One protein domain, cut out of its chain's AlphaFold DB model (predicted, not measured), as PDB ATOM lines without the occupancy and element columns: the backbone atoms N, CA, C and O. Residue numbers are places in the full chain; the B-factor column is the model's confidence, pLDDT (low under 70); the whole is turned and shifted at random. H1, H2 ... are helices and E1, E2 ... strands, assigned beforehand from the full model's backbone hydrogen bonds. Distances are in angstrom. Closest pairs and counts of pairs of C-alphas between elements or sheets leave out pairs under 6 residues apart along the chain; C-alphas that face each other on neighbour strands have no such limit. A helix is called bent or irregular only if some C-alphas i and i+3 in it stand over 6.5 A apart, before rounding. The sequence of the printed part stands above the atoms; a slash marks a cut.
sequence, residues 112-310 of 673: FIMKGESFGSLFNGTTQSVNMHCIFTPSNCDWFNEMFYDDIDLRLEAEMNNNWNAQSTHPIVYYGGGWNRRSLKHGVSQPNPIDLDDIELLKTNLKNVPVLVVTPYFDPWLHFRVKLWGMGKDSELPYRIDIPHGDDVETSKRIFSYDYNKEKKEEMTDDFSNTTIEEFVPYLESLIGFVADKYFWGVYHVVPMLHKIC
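Overview. This is residues 112 to 310 of the 673 residues of an uncharacterized protein of Prevotella sp. AM23-5 (UniProt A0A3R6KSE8). A twisted wall of five strands has two long helices, H1 and H3, covering one of its faces, which makes two layers, a sheet and helices. Short H2 only grazes the sheet, short H4 packs on H3, and residues 117 to 126 stick out. Of 199 printed residues under half are in named elements, in the order E1 H1 E2 H2 E3 E4 E5 H3 H4, four helices and five strands, class mixed. The sheet's order is E2 E1 E3 E4 E5, mixed. The whole is compact, with a radius of gyration of the C-alphas of 17.7 A and spans of 54 by 42 by 32 A.

Arrangement. Look first at E1, residues 132 to 136, and its parallel neighbour E3, residues 211 to 218; N 212 and O 133 are within hydrogen-bond range at 2.8 A. Edge strand E2, residues 172 to 174, is parallel to E1, with N 173 and O 132 at 2.8 A. E4, residues 222 to 229, forms a hairpin with E3, N 213 to O 227 at 2.9 A. Edge strand E5, residues 239 to 242, forms a hairpin with E4, N 226 to O 239 at 2.8 A; E3, E4 and E5 are a meander, each the antiparallel neighbour of the one before. H1, residues 142 to 165, is on the sheet over E2 and E1, at a height of 8.7 A; E1, H1 and E2 are a strand-helix-strand unit, two parallel neighbours with a helix between, its crossover right-handed. H3, residues 270 to 300, is on the same face at 9.5 A, over E1 and only just over E3, on which 3 of its C-alphas fall. H1 and H3 touch, closest at the C-alphas of Ile 152 and Ile 277, 6.0 A, at a steep tilt of 46 degrees, the same way. H4, residues 306 to 309, touches residues 286 to 293 of H3, closest at the C-alphas of Gly 289 and Leu 306, 5.7 A. H2, residues 196 to 205, grazes the sheet with residues 199 to 203; E2, H2 and E3 are a split unit, E1 between the strands, also right-handed. Every O i to N i+4 pair is within hydrogen-bond range in H2, 16 of 20 in H1 and 26 of 27 in H3; H4 is too short for one.

Along the chain. Find C-alpha 132 at (161.169, 191.474, 200.467), where E1 begins. H1 spans 31.8 A and is irregular, C-alphas 147 and 150 being 7.6 A apart. E3 spans 22.8 A, E4 23.3 A. H3 runs 44.0 A to C-alpha 300 at (160.647, 180.100, 204.445).

Size, cuts and confidence. The farthest C-alphas, Ser 121 and Asp 248, are 58.0 A apart. The printed part has no cut; the links E2 to H2 and E5 to H3 are long. Mean pLDDT of the printed part is 72.0, with 71 residues under 70, among them 116 to 129 and 180 to 197.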
ATOM      1  N   PHE A 112     174.143 198.412 196.249       70.56
ATOM      2  CA  PHE A 112     174.871 197.606 197.241       70.56
ATOM      3  C   PHE A 112     174.218 197.644 198.634       70.56
ATOM      4  O   PHE A 112     174.322 196.680 199.390       70.56
ATOM      5  N   ILE A 113     173.502 198.731 198.959       72.12
ATOM      6  CA  ILE A 113     172.730 198.853 200.205       72.12
ATOM      7  C   ILE A 113     171.534 197.908 200.143       72.12
ATOM      8  O   ILE A 113     171.293 197.157 201.084       72.12
ATOM      9  N   MET A 114     170.825 197.897 199.010       74.75
ATOM     10  CA  MET A 114     169.678 197.010 198.796       74.75
ATOM     11  C   MET A 114     170.080 195.529 198.804       74.75
ATOM     12  O   MET A 114     169.306 194.694 199.253       74.75
ATOM     13  N   LYS A 115     171.297 195.198 198.353       71.56
ATOM     14  CA  LYS A 115     171.854 193.835 198.414       71.56
ATOM     15  C   LYS A 115     172.352 193.423 199.804       71.56
ATOM     16  O   LYS A 115     172.697 192.262 199.997       71.56
ATOM     17  N   GLY A 116     172.434 194.351 200.759       63.12
ATOM     18  CA  GLY A 116     172.983 194.086 202.094       63.12
ATOM     19  C   GLY A 116     174.507 193.905 202.134       63.12
ATOM     20  O   GLY A 116     175.049 193.568 203.183       63.12
ATOM     21  N   GLU A 117     175.220 194.177 201.035       55.22
ATOM     22  CA  GLU A 117     176.681 194.003 200.918       55.22
ATOM     23  C   GLU A 117     177.465 194.974 201.826       55.22
ATOM     24  O   GLU A 117     178.609 194.711 202.191       55.22
ATOM     25  N   SER A 118     176.842 196.082 202.244       43.72
ATOM     26  CA  SER A 118     177.442 197.112 203.106       43.72
ATOM     27  C   SER A 118     177.403 196.815 204.611       43.72
ATOM     28  O   SER A 118     178.090 197.495 205.373       43.72
ATOM     29  N   PHE A 119     176.639 195.817 205.067       43.59
ATOM     30  CA  PHE A 119     176.527 195.470 206.489       43.59
ATOM     31  C   PHE A 119     177.195 194.122 206.768       43.59
ATOM     32  O   PHE A 119     176.540 193.124 207.061       43.59
ATOM     33  N   GLY A 120     178.527 194.090 206.669       39.06
ATOM     34  CA  GLY A 120     179.322 192.912 207.017       39.06
ATOM     35  C   GLY A 120     178.948 192.352 208.394       39.06
ATOM     36  O   GLY A 120     178.888 193.104 209.361       39.06
ATOM     37  N   SER A 121     178.662 191.047 208.450       42.88
ATOM     38  CA  SER A 121     178.467 190.168 209.624       42.88
ATOM     39  C   SER A 121     177.601 190.640 210.811       42.88
ATOM     40  O   SER A 121     177.457 189.875 211.761       42.88
ATOM     41  N   LEU A 122     177.024 191.843 210.808       40.78
ATOM     42  CA  LEU A 122     176.310 192.423 211.955       40.78
ATOM     43  C   LEU A 122     174.851 191.952 212.052       40.78
ATOM     44  O   LEU A 122     174.296 191.946 213.147       40.78
ATOM     45  N   PHE A 123     174.263 191.489 210.946       43.34
ATOM     46  CA  PHE A 123     172.902 190.932 210.903       43.34
ATOM     47  C   PHE A 123     172.853 189.419 210.647       43.34
ATOM     48  O   PHE A 123     171.773 188.834 210.646       43.34
ATOM     49  N   ASN A 124     174.007 188.747 210.540       41.00
ATOM     50  CA  ASN A 124     174.097 187.293 210.318       41.00
ATOM     51  C   ASN A 124     173.563 186.437 211.488       41.00
ATOM     52  O   ASN A 124     173.702 185.217 211.464       41.00
ATOM     53  N   GLY A 125     172.983 187.054 212.523       39.06
ATOM     54  CA  GLY A 125     172.480 186.372 213.712       39.06
ATOM     55  C   GLY A 125     170.973 186.464 213.960       39.06
ATOM     56  O   GLY A 125     170.516 185.793 214.880       39.06
ATOM     57  N   THR A 126     170.194 187.269 213.221       44.28
ATOM     58  CA  THR A 126     168.810 187.583 213.651       44.28
ATOM     59  C   THR A 126     167.692 187.353 212.638       44.28
ATOM     60  O   THR A 126     166.557 187.186 213.078       44.28
ATOM     61  N   THR A 127     167.941 187.264 211.330       48.00
ATOM     62  CA  THR A 127     166.866 187.007 210.351       48.00
ATOM     63  C   THR A 127     167.118 185.715 209.581       48.00
ATOM     64  O   THR A 127     168.044 185.622 208.783       48.00
ATOM     65  N   GLN A 128     166.279 184.700 209.826       56.44
ATOM     66  CA  GLN A 128     166.267 183.437 209.069       56.44
ATOM     67  C   GLN A 128     165.754 183.608 207.622       56.44
ATOM     68  O   GLN A 128     165.848 182.666 206.840       56.44
ATOM     69  N   SER A 129     165.224 184.783 207.262       65.44
ATOM     70  CA  SER A 129     164.641 185.096 205.952       65.44
ATOM     71  C   SER A 129     165.266 186.343 205.317       65.44
ATOM     72  O   SER A 129     165.693 187.265 206.011       65.44
ATOM     73  N   VAL A 130     165.323 186.368 203.982       76.88
ATOM     74  CA  VAL A 130     165.711 187.551 203.195       76.88
ATOM     75  C   VAL A 130     164.514 188.494 203.079       76.88
ATOM     76  O   VAL A 130     163.405 188.053 202.782       76.88
ATOM     77  N   ASN A 131     164.742 189.789 203.300       82.31
ATOM     78  CA  ASN A 131     163.696 190.809 203.258       82.31
ATOM     79  C   ASN A 131     163.130 190.982 201.848       82.31
ATOM     80  O   ASN A 131     163.891 191.049 200.888       82.31
ATOM     81  N   MET A 132     161.808 191.132 201.735       86.50
ATOM     82  CA  MET A 132     161.169 191.474 200.467       86.50
ATOM     83  C   MET A 132     161.244 192.982 200.248       86.50
ATOM     84  O   MET A 132     160.805 193.764 201.088       86.50
ATOM     85  N   HIS A 133     161.764 193.402 199.103       87.69
ATOM     86  CA  HIS A 133     161.866 194.809 198.742       87.69
ATOM     87  C   HIS A 133     160.652 195.238 197.922       87.69
ATOM     88  O   HIS A 133     160.322 194.595 196.929       87.69
ATOM     89  N   CYS A 134     160.003 196.331 198.306       88.81
ATOM     90  CA  CYS A 134     158.833 196.857 197.614       88.81
ATOM     91  C   CYS A 134     159.087 198.284 197.127       88.81
ATOM     92  O   CYS A 134     159.537 199.140 197.891       88.81
ATOM     93  N   ILE A 135     158.792 198.533 195.852       88.12
ATOM     94  CA  ILE A 135     158.955 199.835 195.206       88.12
ATOM     95  C   ILE A 135     157.642 200.201 194.515       88.12
ATOM     96  O   ILE A 135     157.195 199.507 193.597       88.12
ATOM     97  N   PHE A 136     157.046 201.315 194.931       88.06
ATOM     98  CA  PHE A 136     155.955 201.949 194.203       88.06
ATOM     99  C   PHE A 136     156.522 203.007 193.264       88.06
ATOM    100  O   PHE A 136     157.457 203.734 193.608       88.06
ATOM    101  N   THR A 137     156.021 203.049 192.036       84.12
ATOM    102  CA  THR A 137     156.616 203.875 190.987       84.12
ATOM    103  C   THR A 137     155.671 204.995 190.552       84.12
ATOM    104  O   THR A 137     154.456 204.804 190.606       84.12
ATOM    105  N   PRO A 138     156.187 206.136 190.060       82.25
ATOM    106  CA  PRO A 138     155.360 207.121 189.367       82.25
ATOM    107  C   PRO A 138     154.534 206.511 188.221       82.25
ATOM    108  O   PRO A 138     154.842 205.442 187.693       82.25
ATOM    109  N   SER A 139     153.474 207.196 187.812       81.69
ATOM    110  CA  SER A 139     152.653 206.803 186.666       81.69
ATOM    111  C   SER A 139     153.108 207.470 185.365       81.69
ATOM    112  O   SER A 139     153.902 208.411 185.365       81.69
ATOM    113  N   ASN A 140     152.548 207.037 184.235       81.81
ATOM    114  CA  ASN A 140     152.672 207.721 182.939       81.81
ATOM    115  C   ASN A 140     151.677 208.897 182.769       81.81
ATOM    116  O   ASN A 140     151.406 209.311 181.634       81.81
ATOM    117  N   CYS A 141     151.067 209.363 183.862       79.31
ATOM    118  CA  CYS A 141     150.028 210.381 183.884       79.31
ATOM    119  C   CYS A 141     150.421 211.542 184.809       79.31
ATOM    120  O   CYS A 141     150.527 211.378 186.025       79.31
ATOM    121  N   ASP A 142     150.608 212.729 184.229       77.56
ATOM    122  CA  ASP A 142     151.165 213.884 184.942       77.56
ATOM    123  C   ASP A 142     150.285 214.334 186.114       77.56
ATOM    124  O   ASP A 142     150.796 214.576 187.206       77.56
ATOM    125  N   TRP A 143     148.959 214.381 185.929       79.88
ATOM    126  CA  TRP A 143     148.051 214.820 186.994       79.88
ATOM    127  C   TRP A 143     148.005 213.833 188.161       79.88
ATOM    128  O   TRP A 143     147.856 214.256 189.302       79.88
ATOM    129  N   PHE A 144     148.142 212.530 187.898       82.25
ATOM    130  CA  PHE A 144     148.162 211.523 188.957       82.25
ATOM    131  C   PHE A 144     149.438 211.655 189.792       82.25
ATOM    132  O   PHE A 144     149.396 211.597 191.020       82.25
ATOM    133  N   ASN A 145     150.566 211.896 189.123       80.44
ATOM    134  CA  ASN A 145     151.847 212.100 189.787       80.44
ATOM    135  C   ASN A 145     151.867 213.383 190.621       80.44
ATOM    136  O   ASN A 145     152.414 213.384 191.716       80.44
ATOM    137  N   GLU A 146     151.271 214.461 190.113       76.88
ATOM    138  CA  GLU A 146     151.221 215.749 190.808       76.88
ATOM    139  C   GLU A 146     150.292 215.731 192.029       76.88
ATOM    140  O   GLU A 146     150.605 216.359 193.034       76.88
ATOM    141  N   MET A 147     149.165 215.017 191.947       75.44
ATOM    142  CA  MET A 147     148.097 215.096 192.951       75.44
ATOM    143  C   MET A 147     148.094 213.945 193.963       75.44
ATOM    144  O   MET A 147     147.638 214.146 195.080       75.44
ATOM    145  N   PHE A 148     148.530 212.740 193.574       82.25
ATOM    146  CA  PHE A 148     148.280 211.519 194.358       82.25
ATOM    147  C   PHE A 148     149.525 210.711 194.694       82.25
ATOM    148  O   PHE A 148     149.557 210.059 195.734       82.25
ATOM    149  N   TYR A 149     150.535 210.712 193.822       84.62
ATOM    150  CA  TYR A 149     151.678 209.806 193.954       84.62
ATOM    151  C   TYR A 149     152.409 209.965 195.293       84.62
ATOM    152  O   TYR A 149     152.570 208.974 196.001       84.62
ATOM    153  N   ASP A 150     152.796 211.191 195.651       82.44
ATOM    154  CA  ASP A 150     153.562 211.455 196.873       82.44
ATOM    155  C   ASP A 150     152.773 211.073 198.140       82.44
ATOM    156  O   ASP A 150     153.323 210.448 199.047       82.44
ATOM    157  N   ASP A 151     151.473 211.379 198.185       84.19
ATOM    158  CA  ASP A 151     150.623 211.083 199.346       84.19
ATOM    159  C   ASP A 151     150.354 209.578 199.503       84.19
ATOM    160  O   ASP A 151     150.374 209.052 200.620       84.19
ATOM    161  N   ILE A 152     150.134 208.863 198.392       86.56
ATOM    162  CA  ILE A 152     149.965 207.404 198.396       86.56
ATOM    163  C   ILE A 152     151.265 206.719 198.834       86.56
ATOM    164  O   ILE A 152     151.222 205.820 199.672       86.56
ATOM    165  N   ASP A 153     152.409 207.143 198.294       86.75
ATOM    166  CA  ASP A 153     153.727 206.562 198.572       86.75
ATOM    167  C   ASP A 153     154.120 206.723 200.053       86.75
ATOM    168  O   ASP A 153     154.472 205.748 200.722       86.75
ATOM    169  N   LEU A 154     153.952 207.927 200.612       87.00
ATOM    170  CA  LEU A 154     154.225 208.199 202.029       87.00
ATOM    171  C   LEU A 154     153.300 207.417 202.968       87.00
ATOM    172  O   LEU A 154     153.737 206.910 204.005       87.00
ATOM    173  N   ARG A 155     152.011 207.311 202.630       85.75
ATOM    174  CA  ARG A 155     151.058 206.581 203.472       85.75
ATOM    175  C   ARG A 155     151.307 205.075 203.423       85.75
ATOM    176  O   ARG A 155     151.241 204.427 204.463       85.75
ATOM    177  N   LEU A 156     151.662 204.529 202.259       86.88
ATOM    178  CA  LEU A 156     152.062 203.127 202.131       86.88
ATOM    179  C   LEU A 156     153.318 202.810 202.945       86.88
ATOM    180  O   LEU A 156     153.349 201.778 203.612       86.88
ATOM    181  N   GLU A 157     154.323 203.688 202.955       86.69
ATOM    182  CA  GLU A 157     155.506 203.513 203.806       86.69
ATOM    183  C   GLU A 157     155.119 203.383 205.290       86.69
ATOM    184  O   GLU A 157     155.604 202.491 205.994       86.69
ATOM    185  N   ALA A 158     154.215 204.246 205.762       85.19
ATOM    186  CA  ALA A 158     153.737 204.220 207.138       85.19
ATOM    187  C   ALA A 158     152.957 202.934 207.464       85.19
ATOM    188  O   ALA A 158     153.244 202.295 208.480       85.19
ATOM    189  N   GLU A 159     152.013 202.525 206.611       82.31
ATOM    190  CA  GLU A 159     151.214 201.305 206.819       82.31
ATOM    191  C   GLU A 159     152.089 200.043 206.781       82.31
ATOM    192  O   GLU A 159     152.006 199.200 207.675       82.31
ATOM    193  N   MET A 160     153.026 199.936 205.830       83.81
ATOM    194  CA  MET A 160     153.966 198.809 205.764       83.81
ATOM    195  C   MET A 160     154.833 198.714 207.025       83.81
ATOM    196  O   MET A 160     155.014 197.632 207.589       83.81
ATOM    197  N   ASN A 161     155.343 199.842 207.520       82.69
ATOM    198  CA  ASN A 161     156.148 199.843 208.736       82.69
ATOM    199  C   ASN A 161     155.331 199.463 209.979       82.69
ATOM    200  O   ASN A 161     155.797 198.669 210.801       82.69
ATOM    201  N   ASN A 162     154.109 199.980 210.104       79.38
ATOM    202  CA  ASN A 162     153.263 199.754 211.274       79.38
ATOM    203  C   ASN A 162     152.634 198.358 211.303       79.38
ATOM    204  O   ASN A 162     152.569 197.745 212.371       79.38
ATOM    205  N   ASN A 163     152.183 197.856 210.158       73.94
ATOM    206  CA  ASN A 163     151.390 196.632 210.082       73.94
ATOM    207  C   ASN A 163     152.249 195.406 209.760       73.94
ATOM    208  O   ASN A 163     152.032 194.333 210.318       73.94
ATOM    209  N   TRP A 164     153.268 195.558 208.910       74.06
ATOM    210  CA  TRP A 164     154.096 194.437 208.464       74.06
ATOM    211  C   TRP A 164     155.415 194.346 209.227       74.06
ATOM    212  O   TRP A 164     155.726 193.283 209.758       74.06
ATOM    213  N   ASN A 165     156.164 195.440 209.375       72.31
ATOM    214  CA  ASN A 165     157.475 195.381 210.037       72.31
ATOM    215  C   ASN A 165     157.389 195.373 211.570       72.31
ATOM    216  O   ASN A 165     158.167 194.679 212.222       72.31
ATOM    217  N   ALA A 166     156.458 196.125 212.166       66.75
ATOM    218  CA  ALA A 166     156.330 196.195 213.622       66.75
ATOM    219  C   ALA A 166     155.523 195.030 214.226       66.75
ATOM    220  O   ALA A 166     155.772 194.642 215.367       66.75
ATOM    221  N   GLN A 167     154.557 194.477 213.484       60.34
ATOM    222  CA  GLN A 167     153.606 193.478 213.999       60.34
ATOM    223  C   GLN A 167     153.788 192.075 213.401       60.34
ATOM    224  O   GLN A 167     153.082 191.146 213.801       60.34
ATOM    225  N   SER A 168     154.720 191.888 212.460       63.72
ATOM    226  CA  SER A 168     154.900 190.613 211.765       63.72
ATOM    227  C   SER A 168     156.371 190.218 211.600       63.72
ATOM    228  O   SER A 168     157.284 191.028 211.711       63.72
ATOM    229  N   THR A 169     156.600 188.935 211.310       65.25
ATOM    230  CA  THR A 169     157.914 188.377 210.951       65.25
ATOM    231  C   THR A 169     158.147 188.340 209.435       65.25
ATOM    232  O   THR A 169     158.994 187.578 208.974       65.25
ATOM    233  N   HIS A 170     157.376 189.111 208.659       73.06
ATOM    234  CA  HIS A 170     157.530 189.281 207.211       73.06
ATOM    235  C   HIS A 170     158.240 190.619 206.985       73.06
ATOM    236  O   HIS A 170     157.573 191.650 206.913       73.06
ATOM    237  N   PRO A 171     159.582 190.649 206.943       77.50
ATOM    238  CA  PRO A 171     160.298 191.902 206.774       77.50
ATOM    239  C   PRO A 171     160.100 192.442 205.351       77.50
ATOM    240  O   PRO A 171     160.659 191.913 204.384       77.50
ATOM    241  N   ILE A 172     159.309 193.510 205.231       84.06
ATOM    242  CA  ILE A 172     159.058 194.220 203.975       84.06
ATOM    243  C   ILE A 172     159.806 195.547 204.016       84.06
ATOM    244  O   ILE A 172     159.495 196.439 204.802       84.06
ATOM    245  N   VAL A 173     160.786 195.718 203.136       85.19
ATOM    246  CA  VAL A 173     161.492 196.993 202.981       85.19
ATOM    247  C   VAL A 173     160.780 197.797 201.902       85.19
ATOM    248  O   VAL A 173     160.977 197.554 200.710       85.19
ATOM    249  N   TYR A 174     159.935 198.734 202.329       86.75
ATOM    250  CA  TYR A 174     159.272 199.685 201.443       86.75
ATOM    251  C   TYR A 174     160.152 200.925 201.238       86.75
ATOM    252  O   TYR A 174     160.654 201.493 202.205       86.75
ATOM    253  N   TYR A 175     160.348 201.340 199.986       82.25
ATOM    254  CA  TYR A 175     161.182 202.494 199.635       82.25
ATOM    255  C   TYR A 175     160.344 203.740 199.318       82.25
ATOM    256  O   TYR A 175     160.259 204.144 198.156       82.25
ATOM    257  N   GLY A 176     159.764 204.357 200.352       77.75
ATOM    258  CA  GLY A 176     159.043 205.629 200.228       77.75
ATOM    259  C   GLY A 176     159.980 206.778 199.837       77.75
ATOM    260  O   GLY A 176     161.130 206.846 200.277       77.75
ATOM    261  N   GLY A 177     159.541 207.643 198.921       72.06
ATOM    262  CA  GLY A 177     160.334 208.741 198.361       72.06
ATOM    263  C   GLY A 177     161.619 208.277 197.660       72.06
ATOM    264  O   GLY A 177     162.564 209.054 197.482       72.06
ATOM    265  N   GLY A 178     161.693 206.993 197.296       69.62
ATOM    266  CA  GLY A 178     162.925 206.344 196.867       69.62
ATOM    267  C   GLY A 178     163.409 206.767 195.484       69.62
ATOM    268  O   GLY A 178     164.583 206.576 195.190       69.62
ATOM    269  N   TRP A 179     162.557 207.345 194.639       75.25
ATOM    270  CA  TRP A 179     162.905 207.700 193.261       75.25
ATOM    271  C   TRP A 179     163.725 208.991 193.170       75.25
ATOM    272  O   TRP A 179     163.431 210.008 193.803       75.25
ATOM    273  N   ASN A 180     164.766 208.957 192.340       67.44
ATOM    274  CA  ASN A 180     165.626 210.098 192.085       67.44
ATOM    275  C   ASN A 180     164.897 211.087 191.168       67.44
ATOM    276  O   ASN A 180     164.731 210.861 189.969       67.44
ATOM    277  N   ARG A 181     164.450 212.203 191.748       62.22
ATOM    278  CA  ARG A 181     163.737 213.292 191.069       62.22
ATOM    279  C   ARG A 181     164.711 214.097 190.200       62.22
ATOM    280  O   ARG A 181     165.072 215.231 190.519       62.22
ATOM    281  N   ARG A 182     165.195 213.504 189.105       52.31
ATOM    282  CA  ARG A 182     166.045 214.211 188.138       52.31
ATOM    283  C   ARG A 182     165.189 215.243 187.394       52.31
ATOM    284  O   ARG A 182     164.241 214.896 186.703       52.31
ATOM    285  N   SER A 183     165.573 216.511 187.562       39.25
ATOM    286  CA  SER A 183     164.988 217.755 187.028       39.25
ATOM    287  C   SER A 183     163.594 218.161 187.534       39.25
ATOM    288  O   SER A 183     162.572 217.888 186.919       39.25
ATOM    289  N   LEU A 184     163.598 218.970 188.599       40.94
ATOM    290  CA  LEU A 184     162.517 219.885 188.980       40.94
ATOM    291  C   LEU A 184     162.104 220.767 187.787       40.94
ATOM    292  O   LEU A 184     162.841 221.683 187.410       40.94
ATOM    293  N   LYS A 185     160.895 220.583 187.252       37.81
ATOM    294  CA  LYS A 185     160.182 221.682 186.592       37.81
ATOM    295  C   LYS A 185     159.351 222.406 187.653       37.81
ATOM    296  O   LYS A 185     158.395 221.868 188.185       37.81
ATOM    297  N   HIS A 186     159.738 223.647 187.949       39.97
ATOM    298  CA  HIS A 186     158.934 224.628 188.699       39.97
ATOM    299  C   HIS A 186     158.671 224.370 190.194       39.97
ATOM    300  O   HIS A 186     157.644 224.793 190.711       39.97
ATOM    301  N   GLY A 187     159.610 223.766 190.928       38.03
ATOM    302  CA  GLY A 187     159.523 223.712 192.400       38.03
ATOM    303  C   GLY A 187     158.467 222.747 192.952       38.03
ATOM    304  O   GLY A 187     158.371 222.597 194.165       38.03
ATOM    305  N   VAL A 188     157.746 222.051 192.072       42.19
ATOM    306  CA  VAL A 188     156.996 220.835 192.381       42.19
ATOM    307  C   VAL A 188     157.838 219.669 191.890       42.19
ATOM    308  O   VAL A 188     158.465 219.722 190.827       42.19
ATOM    309  N   SER A 189     157.922 218.634 192.707       41.94
ATOM    310  CA  SER A 189     158.687 217.439 192.397       41.94
ATOM    311  C   SER A 189     157.977 216.633 191.320       41.94
ATOM    312  O   SER A 189     157.285 215.683 191.640       41.94
ATOM    313  N   GLN A 190     158.106 217.018 190.051       42.75
ATOM    314  CA  GLN A 190     157.604 216.197 188.954       42.75
ATOM    315  C   GLN A 190     158.548 214.999 188.781       42.75
ATOM    316  O   GLN A 190     159.714 215.202 188.428       42.75
ATOM    317  N   PRO A 191     158.101 213.760 189.050       48.41
ATOM    318  CA  PRO A 191     158.860 212.588 188.657       48.41
ATOM    319  C   PRO A 191     158.877 212.564 187.127       48.41
ATOM    320  O   PRO A 191     157.824 212.713 186.502       48.41
ATOM    321  N   ASN A 192     160.047 212.386 186.505       52.38
ATOM    322  CA  ASN A 192     160.062 212.048 185.084       52.38
ATOM    323  C   ASN A 192     159.207 210.781 184.892       52.38
ATOM    324  O   ASN A 192     159.287 209.877 185.734       52.38
ATOM    325  N   PRO A 193     158.379 210.703 183.833       55.56
ATOM    326  CA  PRO A 193     157.668 209.474 183.518       55.56
ATOM    327  C   PRO A 193     158.708 208.360 183.421       55.56
ATOM    328  O   PRO A 193     159.702 208.515 182.713       55.56
ATOM    329  N   ILE A 194     158.509 207.292 184.193       56.81
ATOM    330  CA  ILE A 194     159.466 206.187 184.273       56.81
ATOM    331  C   ILE A 194     159.718 205.672 182.870       56.81
ATOM    332  O   ILE A 194     158.774 205.257 182.186       56.81
ATOM    333  N   ASP A 195     160.983 205.672 182.469       59.31
ATOM    334  CA  ASP A 195     161.366 204.957 181.271       59.31
ATOM    335  C   ASP A 195     161.354 203.462 181.603       59.31
ATOM    336  O   ASP A 195     161.790 203.047 182.681       59.31
ATOM    337  N   LEU A 196     160.818 202.625 180.714       61.88
ATOM    338  CA  LEU A 196     160.776 201.171 180.942       61.88
ATOM    339  C   LEU A 196     162.182 200.616 181.241       61.88
ATOM    340  O   LEU A 196     162.312 199.657 182.012       61.88
ATOM    341  N   ASP A 197     163.196 201.294 180.707       64.69
ATOM    342  CA  ASP A 197     164.626 201.078 180.890       64.69
ATOM    343  C   ASP A 197     165.082 201.203 182.357       64.69
ATOM    344  O   ASP A 197     165.917 200.416 182.808       64.69
ATOM    345  N   ASP A 198     164.495 202.105 183.155       73.88
ATOM    346  CA  ASP A 198     164.847 202.270 184.575       73.88
ATOM    347  C   ASP A 198     164.473 201.021 185.383       73.88
ATOM    348  O   ASP A 198     165.229 200.550 186.238       73.88
ATOM    349  N   ILE A 199     163.311 200.428 185.086       76.25
ATOM    350  CA  ILE A 199     162.855 199.200 185.750       76.25
ATOM    351  C   ILE A 199     163.694 197.996 185.297       76.25
ATOM    352  O   ILE A 199     163.962 197.089 186.089       76.25
ATOM    353  N   GLU A 200     164.129 197.965 184.037       77.69
ATOM    354  CA  GLU A 200     165.040 196.926 183.542       77.69
ATOM    355  C   GLU A 200     166.435 197.032 184.165       77.69
ATOM    356  O   GLU A 200     167.037 196.006 184.510       77.69
ATOM    357  N   LEU A 201     166.918 198.251 184.411       78.94
ATOM    358  CA  LEU A 201     168.162 198.494 185.134       78.94
ATOM    359  C   LEU A 201     168.073 198.004 186.588       78.94
ATOM    360  O   LEU A 201     169.011 197.360 187.073       78.94
ATOM    361  N   LEU A 202     166.943 198.240 187.271       82.25
ATOM    362  CA  LEU A 202     166.677 197.679 188.603       82.25
ATOM    363  C   LEU A 202     166.707 196.148 188.573       82.25
ATOM    364  O   LEU A 202     167.425 195.532 189.360       82.25
ATOM    365  N   LYS A 203     165.983 195.529 187.631       82.50
ATOM    366  CA  LYS A 203     165.908 194.066 187.492       82.50
ATOM    367  C   LYS A 203     167.278 193.440 187.221       82.50
ATOM    368  O   LYS A 203     167.604 192.404 187.796       82.50
ATOM    369  N   THR A 204     168.091 194.069 186.376       80.62
ATOM    370  CA  THR A 204     169.424 193.564 186.016       80.62
ATOM    371  C   THR A 204     170.370 193.596 187.214       80.62
ATOM    372  O   THR A 204     171.058 192.614 187.491       80.62
ATOM    373  N   ASN A 205     170.374 194.696 187.969       78.38
ATOM    374  CA  ASN A 205     171.285 194.862 189.100       78.38
ATOM    375  C   ASN A 205     170.823 194.137 190.372       78.38
ATOM    376  O   ASN A 205     171.670 193.731 191.169       78.38
ATOM    377  N   LEU A 206     169.513 193.954 190.566       80.31
ATOM    378  CA  LEU A 206     168.907 193.337 191.755       80.31
ATOM    379  C   LEU A 206     168.351 191.930 191.494       80.31
ATOM    380  O   LEU A 206     167.497 191.468 192.242       80.31
ATOM    381  N   LYS A 207     168.829 191.228 190.462       78.50
ATOM    382  CA  LYS A 207     168.297 189.916 190.050       78.50
ATOM    383  C   LYS A 207     168.212 188.881 191.185       78.50
ATOM    384  O   LYS A 207     167.283 188.085 191.215       78.50
ATOM    385  N   ASN A 208     169.166 188.907 192.115       74.94
ATOM    386  CA  ASN A 208     169.264 187.934 193.211       74.94
ATOM    387  C   ASN A 208     168.555 188.385 194.500       74.94
ATOM    388  O   ASN A 208     168.671 187.720 195.524       74.94
ATOM    389  N   VAL A 209     167.869 189.526 194.466       81.94
ATOM    390  CA  VAL A 209     167.154 190.099 195.607       81.94
ATOM    391  C   VAL A 209     165.652 189.988 195.325       81.94
ATOM    392  O   VAL A 209     165.241 190.301 194.205       81.94
ATOM    393  N   PRO A 210     164.818 189.550 196.285       85.69
ATOM    394  CA  PRO A 210     163.370 189.507 196.105       85.69
ATOM    395  C   PRO A 210     162.809 190.932 196.037       85.69
ATOM    396  O   PRO A 210     162.794 191.652 197.039       85.69
ATOM    397  N   VAL A 211     162.342 191.349 194.860       86.94
ATOM    398  CA  VAL A 211     161.797 192.697 194.640       86.94
ATOM    399  C   VAL A 211     160.414 192.623 193.996       86.94
ATOM    400  O   VAL A 211     160.194 191.887 193.032       86.94
ATOM    401  N   LEU A 212     159.500 193.436 194.522       89.44
ATOM    402  CA  LEU A 212     158.185 193.752 193.983       89.44
ATOM    403  C   LEU A 212     158.170 195.212 193.520       89.44
ATOM    404  O   LEU A 212     158.436 196.124 194.300       89.44
ATOM    405  N   VAL A 213     157.819 195.425 192.254       88.06
ATOM    406  CA  VAL A 213     157.609 196.753 191.672       88.06
ATOM    407  C   VAL A 213     156.170 196.876 191.202       88.06
ATOM    408  O   VAL A 213     155.720 196.075 190.378       88.06
ATOM    409  N   VAL A 214     155.461 197.887 191.706       89.06
ATOM    410  CA  VAL A 214     154.081 198.199 191.310       89.06
ATOM    411  C   VAL A 214     154.051 199.545 190.595       89.06
ATOM    412  O   VAL A 214     154.383 200.573 191.182       89.06
ATOM    413  N   THR A 215     153.622 199.531 189.333       86.94
ATOM    414  CA  THR A 215     153.528 200.720 188.477       86.94
ATOM    415  C   THR A 215     152.069 200.995 188.105       86.94
ATOM    416  O   THR A 215     151.479 200.200 187.363       86.94
ATOM    417  N   PRO A 216     151.474 202.112 188.555       87.69
ATOM    418  CA  PRO A 216     150.204 202.597 188.024       87.69
ATOM    419  C   PRO A 216     150.394 203.082 186.580       87.69
ATOM    420  O   PRO A 216     151.263 203.905 186.297       87.69
ATOM    421  N   TYR A 217     149.598 202.577 185.641       85.75
ATOM    422  CA  TYR A 217     149.719 202.913 184.224       85.75
ATOM    423  C   TYR A 217     148.348 203.181 183.601       85.75
ATOM    424  O   TYR A 217     147.387 202.458 183.841       85.75
ATOM    425  N   PHE A 218     148.265 204.210 182.764       84.06
ATOM    426  CA  PHE A 218     147.035 204.660 182.121       84.06
ATOM    427  C   PHE A 218     147.080 204.419 180.607       84.06
ATOM    428  O   PHE A 218     147.960 204.963 179.927       84.06
ATOM    429  N   ASP A 219     146.141 203.620 180.085       76.56
ATOM    430  CA  ASP A 219     145.990 203.333 178.646       76.56
ATOM    431  C   ASP A 219     144.560 202.917 178.246       76.56
ATOM    432  O   ASP A 219     144.226 201.731 178.246       76.56
ATOM    433  N   PRO A 220     143.671 203.863 177.911       78.38
ATOM    434  CA  PRO A 220     143.517 205.188 178.518       78.38
ATOM    435  C   PRO A 220     143.029 205.118 179.981       78.38
ATOM    436  O   PRO A 220     143.023 206.130 180.678       78.38
ATOM    437  N   TRP A 221     142.645 203.936 180.463       84.81
ATOM    438  CA  TRP A 221     142.184 203.680 181.830       84.81
ATOM    439  C   TRP A 221     143.309 203.151 182.720       84.81
ATOM    440  O   TRP A 221     144.303 202.610 182.220       84.81
ATOM    441  N   LEU A 222     143.140 203.301 184.033       85.94
ATOM    442  CA  LEU A 222     144.088 202.814 185.029       85.94
ATOM    443  C   LEU A 222     144.192 201.281 185.032       85.94
ATOM    444  O   LEU A 222     143.201 200.560 185.140       85.94
ATOM    445  N   HIS A 223     145.424 200.792 185.001       84.75
ATOM    446  CA  HIS A 223     145.791 199.420 185.320       84.75
ATOM    447  C   HIS A 223     147.113 199.403 186.092       84.75
ATOM    448  O   HIS A 223     147.960 200.281 185.917       84.75
ATOM    449  N   PHE A 224     147.322 198.386 186.925       86.56
ATOM    450  CA  PHE A 224     148.591 198.203 187.630       86.56
ATOM    451  C   PHE A 224     149.464 197.190 186.896       86.56
ATOM    452  O   PHE A 224     149.050 196.061 186.627       86.56
ATOM    453  N   ARG A 225     150.696 197.587 186.579       85.81
ATOM    454  CA  ARG A 225     151.741 196.687 186.086       85.81
ATOM    455  C   ARG A 225     152.590 196.251 187.271       85.81
ATOM    456  O   ARG A 225     153.223 197.079 187.917       85.81
ATOM    457  N   VAL A 226     152.605 194.954 187.542       85.81
ATOM    458  CA  VAL A 226     153.321 194.353 188.665       85.81
ATOM    459  C   VAL A 226     154.468 193.502 188.127       85.81
ATOM    460  O   VAL A 226     154.257 192.540 187.385       85.81
ATOM    461  N   LYS A 227     155.699 193.864 188.491       85.25
ATOM    462  CA  LYS A 227     156.918 193.116 188.161       85.25
ATOM    463  C   LYS A 227     157.511 192.524 189.437       85.25
ATOM    464  O   LYS A 227     157.618 193.206 190.451       85.25
ATOM    465  N   LEU A 228     157.892 191.254 189.360       85.94
ATOM    466  CA  LEU A 228     158.420 190.461 190.467       85.94
ATOM    467  C   LEU A 228     159.668 189.715 190.000       85.94
ATOM    468  O   LEU A 228     159.682 189.197 188.882       85.94
ATOM    469  N   TRP A 229     160.700 189.651 190.836       85.38
ATOM    470  CA  TRP A 229     161.887 188.825 190.597       85.38
ATOM    471  C   TRP A 229     162.561 188.438 191.915       85.38
ATOM    472  O   TRP A 229     162.280 189.035 192.954       85.38
ATOM    473  N   GLY A 230     163.428 187.421 191.883       75.00
ATOM    474  CA  GLY A 230     164.198 187.000 193.059       75.00
ATOM    475  C   GLY A 230     163.378 186.227 194.102       75.00
ATOM    476  O   GLY A 230     163.814 186.069 195.239       75.00
ATOM    477  N   MET A 231     162.193 185.730 193.723       74.94
ATOM    478  CA  MET A 231     161.244 185.011 194.594       74.94
ATOM    479  C   MET A 231     161.126 183.508 194.257       74.94
ATOM    480  O   MET A 231     160.109 182.874 194.536       74.94
ATOM    481  N   GLY A 232     162.159 182.918 193.643       66.19
ATOM    482  CA  GLY A 232     162.257 181.478 193.363       66.19
ATOM    483  C   GLY A 232     161.877 181.094 191.930       66.19
ATOM    484  O   GLY A 232     162.756 180.775 191.131       66.19
ATOM    485  N   LYS A 233     160.582 181.113 191.585       58.34
ATOM    486  CA  LYS A 233     160.123 180.951 190.190       58.34
ATOM    487  C   LYS A 233     159.950 182.333 189.572       58.34
ATOM    488  O   LYS A 233     158.914 182.964 189.761       58.34
ATOM    489  N   ASP A 234     160.967 182.808 188.865       50.53
ATOM    490  CA  ASP A 234     160.880 184.078 188.149       50.53
ATOM    491  C   ASP A 234     159.776 183.990 187.079       50.53
ATOM    492  O   ASP A 234     159.856 183.186 186.150       50.53
ATOM    493  N   SER A 235     158.722 184.803 187.209       52.12
ATOM    494  CA  SER A 235     157.777 185.011 186.108       52.12
ATOM    495  C   SER A 235     158.456 185.912 185.084       52.12
ATOM    496  O   SER A 235     158.748 187.076 185.360       52.12
ATOM    497  N   GLU A 236     158.722 185.385 183.890       51.47
ATOM    498  CA  GLU A 236     159.298 186.168 182.791       51.47
ATOM    499  C   GLU A 236     158.362 187.304 182.338       51.47
ATOM    500  O   GLU A 236     158.828 188.312 181.804       51.47
ATOM    501  N   LEU A 237     157.056 187.179 182.608       55.06
ATOM    502  CA  LEU A 237     156.024 188.123 182.191       55.06
ATOM    503  C   LEU A 237     155.565 189.032 183.349       55.06
ATOM    504  O   LEU A 237     155.301 188.528 184.446       55.06
ATOM    505  N   PRO A 238     155.431 190.356 183.117       63.72
ATOM    506  CA  PRO A 238     154.821 191.272 184.075       63.72
ATOM    507  C   PRO A 238     153.327 190.967 184.224       63.72
ATOM    508  O   PRO A 238     152.625 190.771 183.231       63.72
ATOM    509  N   TYR A 239     152.828 190.978 185.456       75.56
ATOM    510  CA  TYR A 239     151.399 190.849 185.716       75.56
ATOM    511  C   TYR A 239     150.712 192.182 185.435       75.56
ATOM    512  O   TYR A 239     151.175 193.240 185.864       75.56
ATOM    513  N   ARG A 240     149.599 192.136 184.708       80.19
ATOM    514  CA  ARG A 240     148.740 193.290 184.456       80.19
ATOM    515  C   ARG A 240     147.440 193.089 185.218       80.19
ATOM    516  O   ARG A 240     146.755 192.095 185.000       80.19
ATOM    517  N   ILE A 241     147.129 194.023 186.107       81.12
ATOM    518  CA  ILE A 241     145.880 194.053 186.863       81.12
ATOM    519  C   ILE A 241     145.016 195.152 186.257       81.12
ATOM    520  O   ILE A 241     145.287 196.339 186.449       81.12
ATOM    521  N   ASP A 242     144.009 194.746 185.489       78.12
ATOM    522  CA  ASP A 242     143.048 195.663 184.886       78.12
ATOM    523  C   ASP A 242     141.956 196.031 185.892       78.12
ATOM    524  O   ASP A 242     141.353 195.162 186.525       78.12
ATOM    525  N   ILE A 243     141.696 197.332 186.028       79.44
ATOM    526  CA  ILE A 243     140.636 197.846 186.890       79.44
ATOM    527  C   ILE A 243     139.331 197.925 186.077       79.44
ATOM    528  O   ILE A 243     139.310 198.569 185.017       79.44
ATOM    529  N   PRO A 244     138.240 197.273 186.529       77.62
ATOM    530  CA  PRO A 244     136.930 197.401 185.895       77.62
ATOM    531  C   PRO A 244     136.479 198.868 185.855       77.62
ATOM    532  O   PRO A 244     136.570 199.557 186.866       77.62
ATOM    533  N   HIS A 245     135.989 199.327 184.700       76.06
ATOM    534  CA  HIS A 245     135.575 200.713 184.449       76.06
ATOM    535  C   HIS A 245     134.318 200.760 183.563       76.06
ATOM    536  O   HIS A 245     134.095 199.848 182.761       76.06
ATOM    537  N   GLY A 246     133.533 201.834 183.668       70.94
ATOM    538  CA  GLY A 246     132.335 202.097 182.871       70.94
ATOM    539  C   GLY A 246     131.011 201.839 183.599       70.94
ATOM    540  O   GLY A 246     130.932 201.064 184.552       70.94
ATOM    541  N   ASP A 247     129.944 202.465 183.094       65.50
ATOM    542  CA  ASP A 247     128.591 202.424 183.680       65.50
ATOM    543  C   ASP A 247     127.920 201.036 183.604       65.50
ATOM    544  O   ASP A 247     126.971 200.758 184.335       65.50
ATOM    545  N   ASP A 248     128.428 200.148 182.743       66.19
ATOM    546  CA  ASP A 248     127.928 198.778 182.558       66.19
ATOM    547  C   ASP A 248     128.502 197.776 183.585       66.19
ATOM    548  O   ASP A 248     128.143 196.592 183.585       66.19
ATOM    549  N   VAL A 249     129.411 198.212 184.465       67.88
ATOM    550  CA  VAL A 249     129.998 197.357 185.503       67.88
ATOM    551  C   VAL A 249     129.019 197.213 186.670       67.88
ATOM    552  O   VAL A 249     128.633 198.187 187.313       67.88
ATOM    553  N   GLU A 250     128.640 195.973 186.992       67.75
ATOM    554  CA  GLU A 250     127.840 195.678 188.186       67.75
ATOM    555  C   GLU A 250     128.491 196.283 189.440       67.75
ATOM    556  O   GLU A 250     129.683 196.093 189.682       67.75
ATOM    557  N   THR A 251     127.701 196.939 190.294       61.41
ATOM    558  CA  THR A 251     128.187 197.616 191.514       61.41
ATOM    559  C   THR A 251     128.994 196.689 192.434       61.41
ATOM    560  O   THR A 251     129.893 197.135 193.135       61.41
ATOM    561  N   SER A 252     128.720 195.381 192.403       58.28
ATOM    562  CA  SER A 252     129.435 194.345 193.162       58.28
ATOM    563  C   SER A 252     130.834 194.004 192.631       58.28
ATOM    564  O   SER A 252     131.594 193.326 193.321       58.28
ATOM    565  N   LYS A 253     131.163 194.428 191.406       63.56
ATOM    566  CA  LYS A 253     132.457 194.225 190.736       63.56
ATOM    567  C   LYS A 253     133.312 195.491 190.711       63.56
ATOM    568  O   LYS A 253     134.457 195.427 190.269       63.56
ATOM    569  N   ARG A 254     132.773 196.626 191.166       67.00
ATOM    570  CA  ARG A 254     133.516 197.882 191.236       67.00
ATOM    571  C   ARG A 254     134.525 197.820 192.381       67.00
ATOM    572  O   ARG A 254     134.161 197.484 193.505       67.00
ATOM    573  N   ILE A 255     135.790 198.092 192.067       70.88
ATOM    574  CA  ILE A 255     136.897 198.075 193.039       70.88
ATOM    575  C   ILE A 255     137.067 199.458 193.678       70.88
ATOM    576  O   ILE A 255     137.321 199.543 194.875       70.88
ATOM    577  N   PHE A 256     136.889 200.514 192.885       79.31
ATOM    578  CA  PHE A 256     137.020 201.908 193.300       79.31
ATOM    579  C   PHE A 256     135.725 202.676 193.053       79.31
ATOM    580  O   PHE A 256     134.918 202.288 192.203       79.31
ATOM    581  N   SER A 257     135.534 203.776 193.775       75.31
ATOM    582  CA  SER A 257     134.351 204.628 193.627       75.31
ATOM    583  C   SER A 257     134.323 205.383 192.293       75.31
ATOM    584  O   SER A 257     133.236 205.658 191.775       75.31
ATOM    585  N   TYR A 258     135.497 205.658 191.716       75.25
ATOM    586  CA  TYR A 258     135.679 206.453 190.500       75.25
ATOM    587  C   TYR A 258     136.373 205.676 189.376       75.25
ATOM    588  O   TYR A 258     137.149 204.747 189.622       75.25
ATOM    589  N   ASP A 259     136.131 206.101 188.133       78.69
ATOM    590  CA  ASP A 259     136.777 205.536 186.949       78.69
ATOM    591  C   ASP A 259     137.958 206.416 186.519       78.69
ATOM    592  O   ASP A 259     137.809 207.443 185.854       78.69
ATOM    593  N   TYR A 260     139.170 205.993 186.867       80.19
ATOM    594  CA  TYR A 260     140.378 206.768 186.596       80.19
ATOM    595  C   TYR A 260     140.800 206.674 185.123       80.19
ATOM    596  O   TYR A 260     141.235 205.622 184.639       80.19
ATOM    597  N   ASN A 261     140.713 207.799 184.412       81.62
ATOM    598  CA  ASN A 261     141.062 207.921 182.998       81.62
ATOM    599  C   ASN A 261     142.176 208.954 182.782       81.62
ATOM    600  O   ASN A 261     142.210 209.998 183.426       81.62
ATOM    601  N   LYS A 262     143.065 208.693 181.822       77.38
ATOM    602  CA  LYS A 262     144.179 209.579 181.474       77.38
ATOM    603  C   LYS A 262     143.730 210.969 181.016       77.38
ATOM    604  O   LYS A 262     144.378 211.955 181.354       77.38
ATOM    605  N   GLU A 263     142.650 211.035 180.238       70.44
ATOM    606  CA  GLU A 263     142.192 212.243 179.539       70.44
ATOM    607  C   GLU A 263     141.030 212.947 180.248       70.44
ATOM    608  O   GLU A 263     140.852 214.157 180.098       70.44
ATOM    609  N   LYS A 264     140.243 212.212 181.044       65.19
ATOM    610  CA  LYS A 264     139.184 212.799 181.869       65.19
ATOM    611  C   LYS A 264     139.735 213.120 183.249       65.19
ATOM    612  O   LYS A 264     139.764 212.274 184.135       65.19
ATOM    613  N   LYS A 265     140.125 214.377 183.427       61.62
ATOM    614  CA  LYS A 265     140.245 214.975 184.753       61.62
ATOM    615  C   LYS A 265     138.808 215.181 185.248       61.62
ATOM    616  O   LYS A 265     138.179 216.157 184.844       61.62
ATOM    617  N   GLU A 266     138.238 214.223 185.987       59.06
ATOM    618  CA  GLU A 266     136.961 214.455 186.686       59.06
ATOM    619  C   GLU A 266     137.057 215.766 187.484       59.06
ATOM    620  O   GLU A 266     138.164 216.199 187.821       59.06
ATOM    621  N   GLU A 267     135.927 216.449 187.712       56.94
ATOM    622  CA  GLU A 267     135.910 217.704 188.473       56.94
ATOM    623  C   GLU A 267     136.594 217.463 189.822       56.94
ATOM    624  O   GLU A 267     136.047 216.790 190.691       56.94
ATOM    625  N   MET A 268     137.834 217.944 189.947       62.19
ATOM    626  CA  MET A 268     138.716 217.620 191.063       62.19
ATOM    627  C   MET A 268     138.238 218.331 192.316       62.19
ATOM    628  O   MET A 268     138.657 219.445 192.622       62.19
ATOM    629  N   THR A 269     137.313 217.679 193.006       67.12
ATOM    630  CA  THR A 269     136.861 218.037 194.338       67.12
ATOM    631  C   THR A 269     137.835 217.489 195.379       67.12
ATOM    632  O   THR A 269     138.537 216.498 195.154       67.12
ATOM    633  N   ASP A 270     137.870 218.121 196.550       67.75
ATOM    634  CA  ASP A 270     138.641 217.614 197.693       67.75
ATOM    635  C   ASP A 270     138.174 216.197 198.089       67.75
ATOM    636  O   ASP A 270     138.983 215.351 198.473       67.75
ATOM    637  N   ASP A 271     136.881 215.903 197.896       74.00
ATOM    638  CA  ASP A 271     136.283 214.580 198.107       74.00
ATOM    639  C   ASP A 271     136.862 213.516 197.164       74.00
ATOM    640  O   ASP A 271     137.213 212.428 197.622       74.00
ATOM    641  N   PHE A 272     137.028 213.824 195.871       76.56
ATOM    642  CA  PHE A 272     137.675 212.919 194.912       76.56
ATOM    643  C   PHE A 272     139.100 212.584 195.361       76.56
ATOM    644  O   PHE A 272     139.521 211.425 195.316       76.56
ATOM    645  N   SER A 273     139.827 213.589 195.854       73.75
ATOM    646  CA  SER A 273     141.228 213.413 196.216       73.75
ATOM    647  C   SER A 273     141.408 212.534 197.457       73.75
ATOM    648  O   SER A 273     142.179 211.572 197.434       73.75
ATOM    649  N   ASN A 274     140.641 212.808 198.515       77.75
ATOM    650  CA  ASN A 274     140.682 212.018 199.746       77.75
ATOM    651  C   ASN A 274     140.198 210.582 199.516       77.75
ATOM    652  O   ASN A 274     140.857 209.638 199.949       77.75
ATOM    653  N   THR A 275     139.101 210.411 198.770       80.19
ATOM    654  CA  THR A 275     138.546 209.083 198.466       80.19
ATOM    655  C   THR A 275     139.539 208.238 197.665       80.19
ATOM    656  O   THR A 275     139.726 207.063 197.966       80.19
ATOM    657  N   THR A 276     140.246 208.836 196.699       81.00
ATOM    658  CA  THR A 276     141.271 208.132 195.906       81.00
ATOM    659  C   THR A 276     142.372 207.557 196.798       81.00
ATOM    660  O   THR A 276     142.713 206.381 196.682       81.00
ATOM    661  N   ILE A 277     142.913 208.356 197.722       82.44
ATOM    662  CA  ILE A 277     143.982 207.912 198.631       82.44
ATOM    663  C   ILE A 277     143.462 206.834 199.594       82.44
ATOM    664  O   ILE A 277     144.137 205.827 199.814       82.44
ATOM    665  N   GLU A 278     142.265 207.029 200.152       82.06
ATOM    666  CA  GLU A 278     141.637 206.083 201.084       82.06
ATOM    667  C   GLU A 278     141.295 204.736 200.443       82.06
ATOM    668  O   GLU A 278     141.280 203.725 201.142       82.06
ATOM    669  N   GLU A 279     141.079 204.687 199.130       81.69
ATOM    670  CA  GLU A 279     140.843 203.439 198.404       81.69
ATOM    671  C   GLU A 279     142.140 202.788 197.894       81.69
ATOM    672  O   GLU A 279     142.293 201.563 197.957       81.69
ATOM    673  N   PHE A 280     143.099 203.583 197.405       84.12
ATOM    674  CA  PHE A 280     144.323 203.064 196.782       84.12
ATOM    675  C   PHE A 280     145.280 202.468 197.803       84.12
ATOM    676  O   PHE A 280     145.856 201.410 197.548       84.12
ATOM    677  N   VAL A 281     145.458 203.131 198.947       86.38
ATOM    678  CA  VAL A 281     146.429 202.698 199.958       86.38
ATOM    679  C   VAL A 281     146.073 201.311 200.509       86.38
ATOM    680  O   VAL A 281     146.921 200.424 200.400       86.38
ATOM    681  N   PRO A 282     144.839 201.034 200.981       82.00
ATOM    682  CA  PRO A 282     144.481 199.700 201.464       82.00
ATOM    683  C   PRO A 282     144.528 198.626 200.373       82.00
ATOM    684  O   PRO A 282     144.864 197.472 200.648       82.00
ATOM    685  N   TYR A 283     144.194 198.983 199.125       83.25
ATOM    686  CA  TYR A 283     144.278 198.059 197.995       83.25
ATOM    687  C   TYR A 283     145.730 197.653 197.705       83.25
ATOM    688  O   TYR A 283     146.032 196.465 197.585       83.25
ATOM    689  N   LEU A 284     146.637 198.630 197.630       86.19
ATOM    690  CA  LEU A 284     148.059 198.404 197.377       86.19
ATOM    691  C   LEU A 284     148.741 197.693 198.551       86.19
ATOM    692  O   LEU A 284     149.504 196.761 198.316       86.19
ATOM    693  N   GLU A 285     148.415 198.046 199.797       84.75
ATOM    694  CA  GLU A 285     148.851 197.305 200.989       84.75
ATOM    695  C   GLU A 285     148.420 195.836 200.918       84.75
ATOM    696  O   GLU A 285     149.239 194.941 201.126       84.75
ATOM    697  N   SER A 286     147.162 195.574 200.555       79.19
ATOM    698  CA  SER A 286     146.649 194.207 200.430       79.19
ATOM    699  C   SER A 286     147.363 193.425 199.325       79.19
ATOM    700  O   SER A 286     147.684 192.249 199.503       79.19
ATOM    701  N   LEU A 287     147.641 194.070 198.188       82.94
ATOM    702  CA  LEU A 287     148.389 193.476 197.080       82.94
ATOM    703  C   LEU A 287     149.824 193.121 197.496       82.94
ATOM    704  O   LEU A 287     150.271 191.998 197.257       82.94
ATOM    705  N   ILE A 288     150.533 194.061 198.128       85.88
ATOM    706  CA  ILE A 288     151.906 193.866 198.613       85.88
ATOM    707  C   ILE A 288     151.936 192.747 199.654       85.88
ATOM    708  O   ILE A 288     152.751 191.831 199.550       85.88
ATOM    709  N   GLY A 289     151.009 192.778 200.610       81.69
ATOM    710  CA  GLY A 289     150.889 191.771 201.653       81.69
ATOM    711  C   GLY A 289     150.599 190.372 201.117       81.69
ATOM    712  O   GLY A 289     151.194 189.399 201.571       81.69
ATOM    713  N   PHE A 290     149.755 190.256 200.090       79.06
ATOM    714  CA  PHE A 290     149.473 188.971 199.445       79.06
ATOM    715  C   PHE A 290     150.725 188.374 198.788       79.06
ATOM    716  O   PHE A 290     150.984 187.172 198.899       79.06
ATOM    717  N   VAL A 291     151.521 189.208 198.115       81.25
ATOM    718  CA  VAL A 291     152.797 188.789 197.520       81.25
ATOM    719  C   VAL A 291     153.810 188.418 198.605       81.25
ATOM    720  O   VAL A 291     154.490 187.401 198.467       81.25
ATOM    721  N   ALA A 292     153.886 189.200 199.686       82.44
ATOM    722  CA  ALA A 292     154.766 188.930 200.818       82.44
ATOM    723  C   ALA A 292     154.446 187.575 201.451       82.44
ATOM    724  O   ALA A 292     155.326 186.720 201.544       82.44
ATOM    725  N   ASP A 293     153.183 187.345 201.809       77.56
ATOM    726  CA  ASP A 293     152.717 186.077 202.368       77.56
ATOM    727  C   ASP A 293     153.063 184.911 201.434       77.56
ATOM    728  O   ASP A 293     153.568 183.888 201.890       77.56
ATOM    729  N   LYS A 294     152.885 185.076 200.114       75.50
ATOM    730  CA  LYS A 294     153.270 184.058 199.125       75.50
ATOM    731  C   LYS A 294     154.760 183.751 199.131       75.50
ATOM    732  O   LYS A 294     155.144 182.580 199.103       75.50
ATOM    733  N   TYR A 295     155.592 184.783 199.150       79.00
ATOM    734  CA  TYR A 295     157.040 184.640 199.159       79.00
ATOM    735  C   TYR A 295     157.533 183.984 200.452       79.00
ATOM    736  O   TYR A 295     158.216 182.961 200.409       79.00
ATOM    737  N   PHE A 296     157.161 184.535 201.607       77.38
ATOM    738  CA  PHE A 296     157.667 184.081 202.898       77.38
ATOM    739  C   PHE A 296     157.149 182.698 203.282       77.38
ATOM    740  O   PHE A 296     157.907 181.888 203.820       77.38
ATOM    741  N   TRP A 297     155.903 182.379 202.944       72.19
ATOM    742  CA  TRP A 297     155.385 181.027 203.110       72.19
ATOM    743  C   TRP A 297     156.040 180.038 202.142       72.19
ATOM    744  O   TRP A 297     156.442 178.949 202.549       72.19
ATOM    745  N   GLY A 298     156.167 180.411 200.865       65.69
ATOM    746  CA  GLY A 298     156.708 179.533 199.831       65.69
ATOM    747  C   GLY A 298     158.195 179.217 200.009       65.69
ATOM    748  O   GLY A 298     158.607 178.097 199.726       65.69
ATOM    749  N   VAL A 299     158.988 180.185 200.475       70.50
ATOM    750  CA  VAL A 299     160.451 180.056 200.593       70.50
ATOM    751  C   VAL A 299     160.898 179.709 202.015       70.50
ATOM    752  O   VAL A 299     161.856 178.960 202.176       70.50
ATOM    753  N   TYR A 300     160.218 180.227 203.043       69.50
ATOM    754  CA  TYR A 300     160.647 180.100 204.445       69.50
ATOM    755  C   TYR A 300     159.594 179.465 205.367       69.50
ATOM    756  O   TYR A 300     159.826 179.373 206.571       69.50
ATOM    757  N   HIS A 301     158.438 179.039 204.841       64.12
ATOM    758  CA  HIS A 301     157.335 178.446 205.612       64.12
ATOM    759  C   HIS A 301     156.818 179.325 206.768       64.12
ATOM    760  O   HIS A 301     156.311 178.823 207.774       64.12
ATOM    761  N   VAL A 302     156.929 180.648 206.621       68.06
ATOM    762  CA  VAL A 302     156.398 181.623 207.585       68.06
ATOM    763  C   VAL A 302     154.905 181.831 207.327       68.06
ATOM    764  O   VAL A 302     154.498 182.051 206.191       68.06
ATOM    765  N   VAL A 303     154.089 181.731 208.382       64.38
ATOM    766  CA  VAL A 303     152.615 181.749 208.307       64.38
ATOM    767  C   VAL A 303     152.094 183.086 207.757       64.38
ATOM    768  O   VAL A 303     152.440 184.107 208.343       64.38
ATOM    769  N   PRO A 304     151.200 183.092 206.749       69.44
ATOM    770  CA  PRO A 304     150.610 184.309 206.184       69.44
ATOM    771  C   PRO A 304     149.994 185.244 207.233       69.44
ATOM    772  O   PRO A 304     149.273 184.784 208.119       69.44
ATOM    773  N   MET A 305     150.220 186.555 207.123       66.38
ATOM    774  CA  MET A 305     149.793 187.559 208.111       66.38
ATOM    775  C   MET A 305     148.725 188.531 207.606       66.38
ATOM    776  O   MET A 305     148.034 189.130 208.434       66.38
ATOM    777  N   LEU A 306     148.511 188.636 206.289       66.75
ATOM    778  CA  LEU A 306     147.567 189.590 205.695       66.75
ATOM    779  C   LEU A 306     146.149 189.468 206.280       66.75
ATOM    780  O   LEU A 306     145.481 190.472 206.521       66.75
ATOM    781  N   HIS A 307     145.715 188.242 206.585       57.72
ATOM    782  CA  HIS A 307     144.396 187.958 207.159       57.72
ATOM    783  C   HIS A 307     144.151 188.601 208.537       57.72
ATOM    784  O   HIS A 307     143.000 188.802 208.911       57.72
ATOM    785  N   LYS A 308     145.208 188.908 209.303       58.25
ATOM    786  CA  LYS A 308     145.103 189.554 210.626       58.25
ATOM    787  C   LYS A 308     145.147 191.074 210.545       58.25
ATOM    788  O   LYS A 308     144.673 191.736 211.462       58.25
ATOM    789  N   ILE A 309     145.767 191.599 209.492       58.31
ATOM    790  CA  ILE A 309     146.071 193.022 209.325       58.31
ATOM    791  C   ILE A 309     144.896 193.751 208.660       58.31
ATOM    792  O   ILE A 309     144.552 194.859 209.062       58.31
ATOM    793  N   CYS A 310     144.233 193.126 207.683       54.56
ATOM    794  CA  CYS A 310     143.159 193.775 206.932       54.56
ATOM    795  C   CYS A 310     141.765 193.339 207.410       54.56
ATOM    796  O   CYS A 310     141.410 192.163 207.337       54.56
TER     797      CYS A 310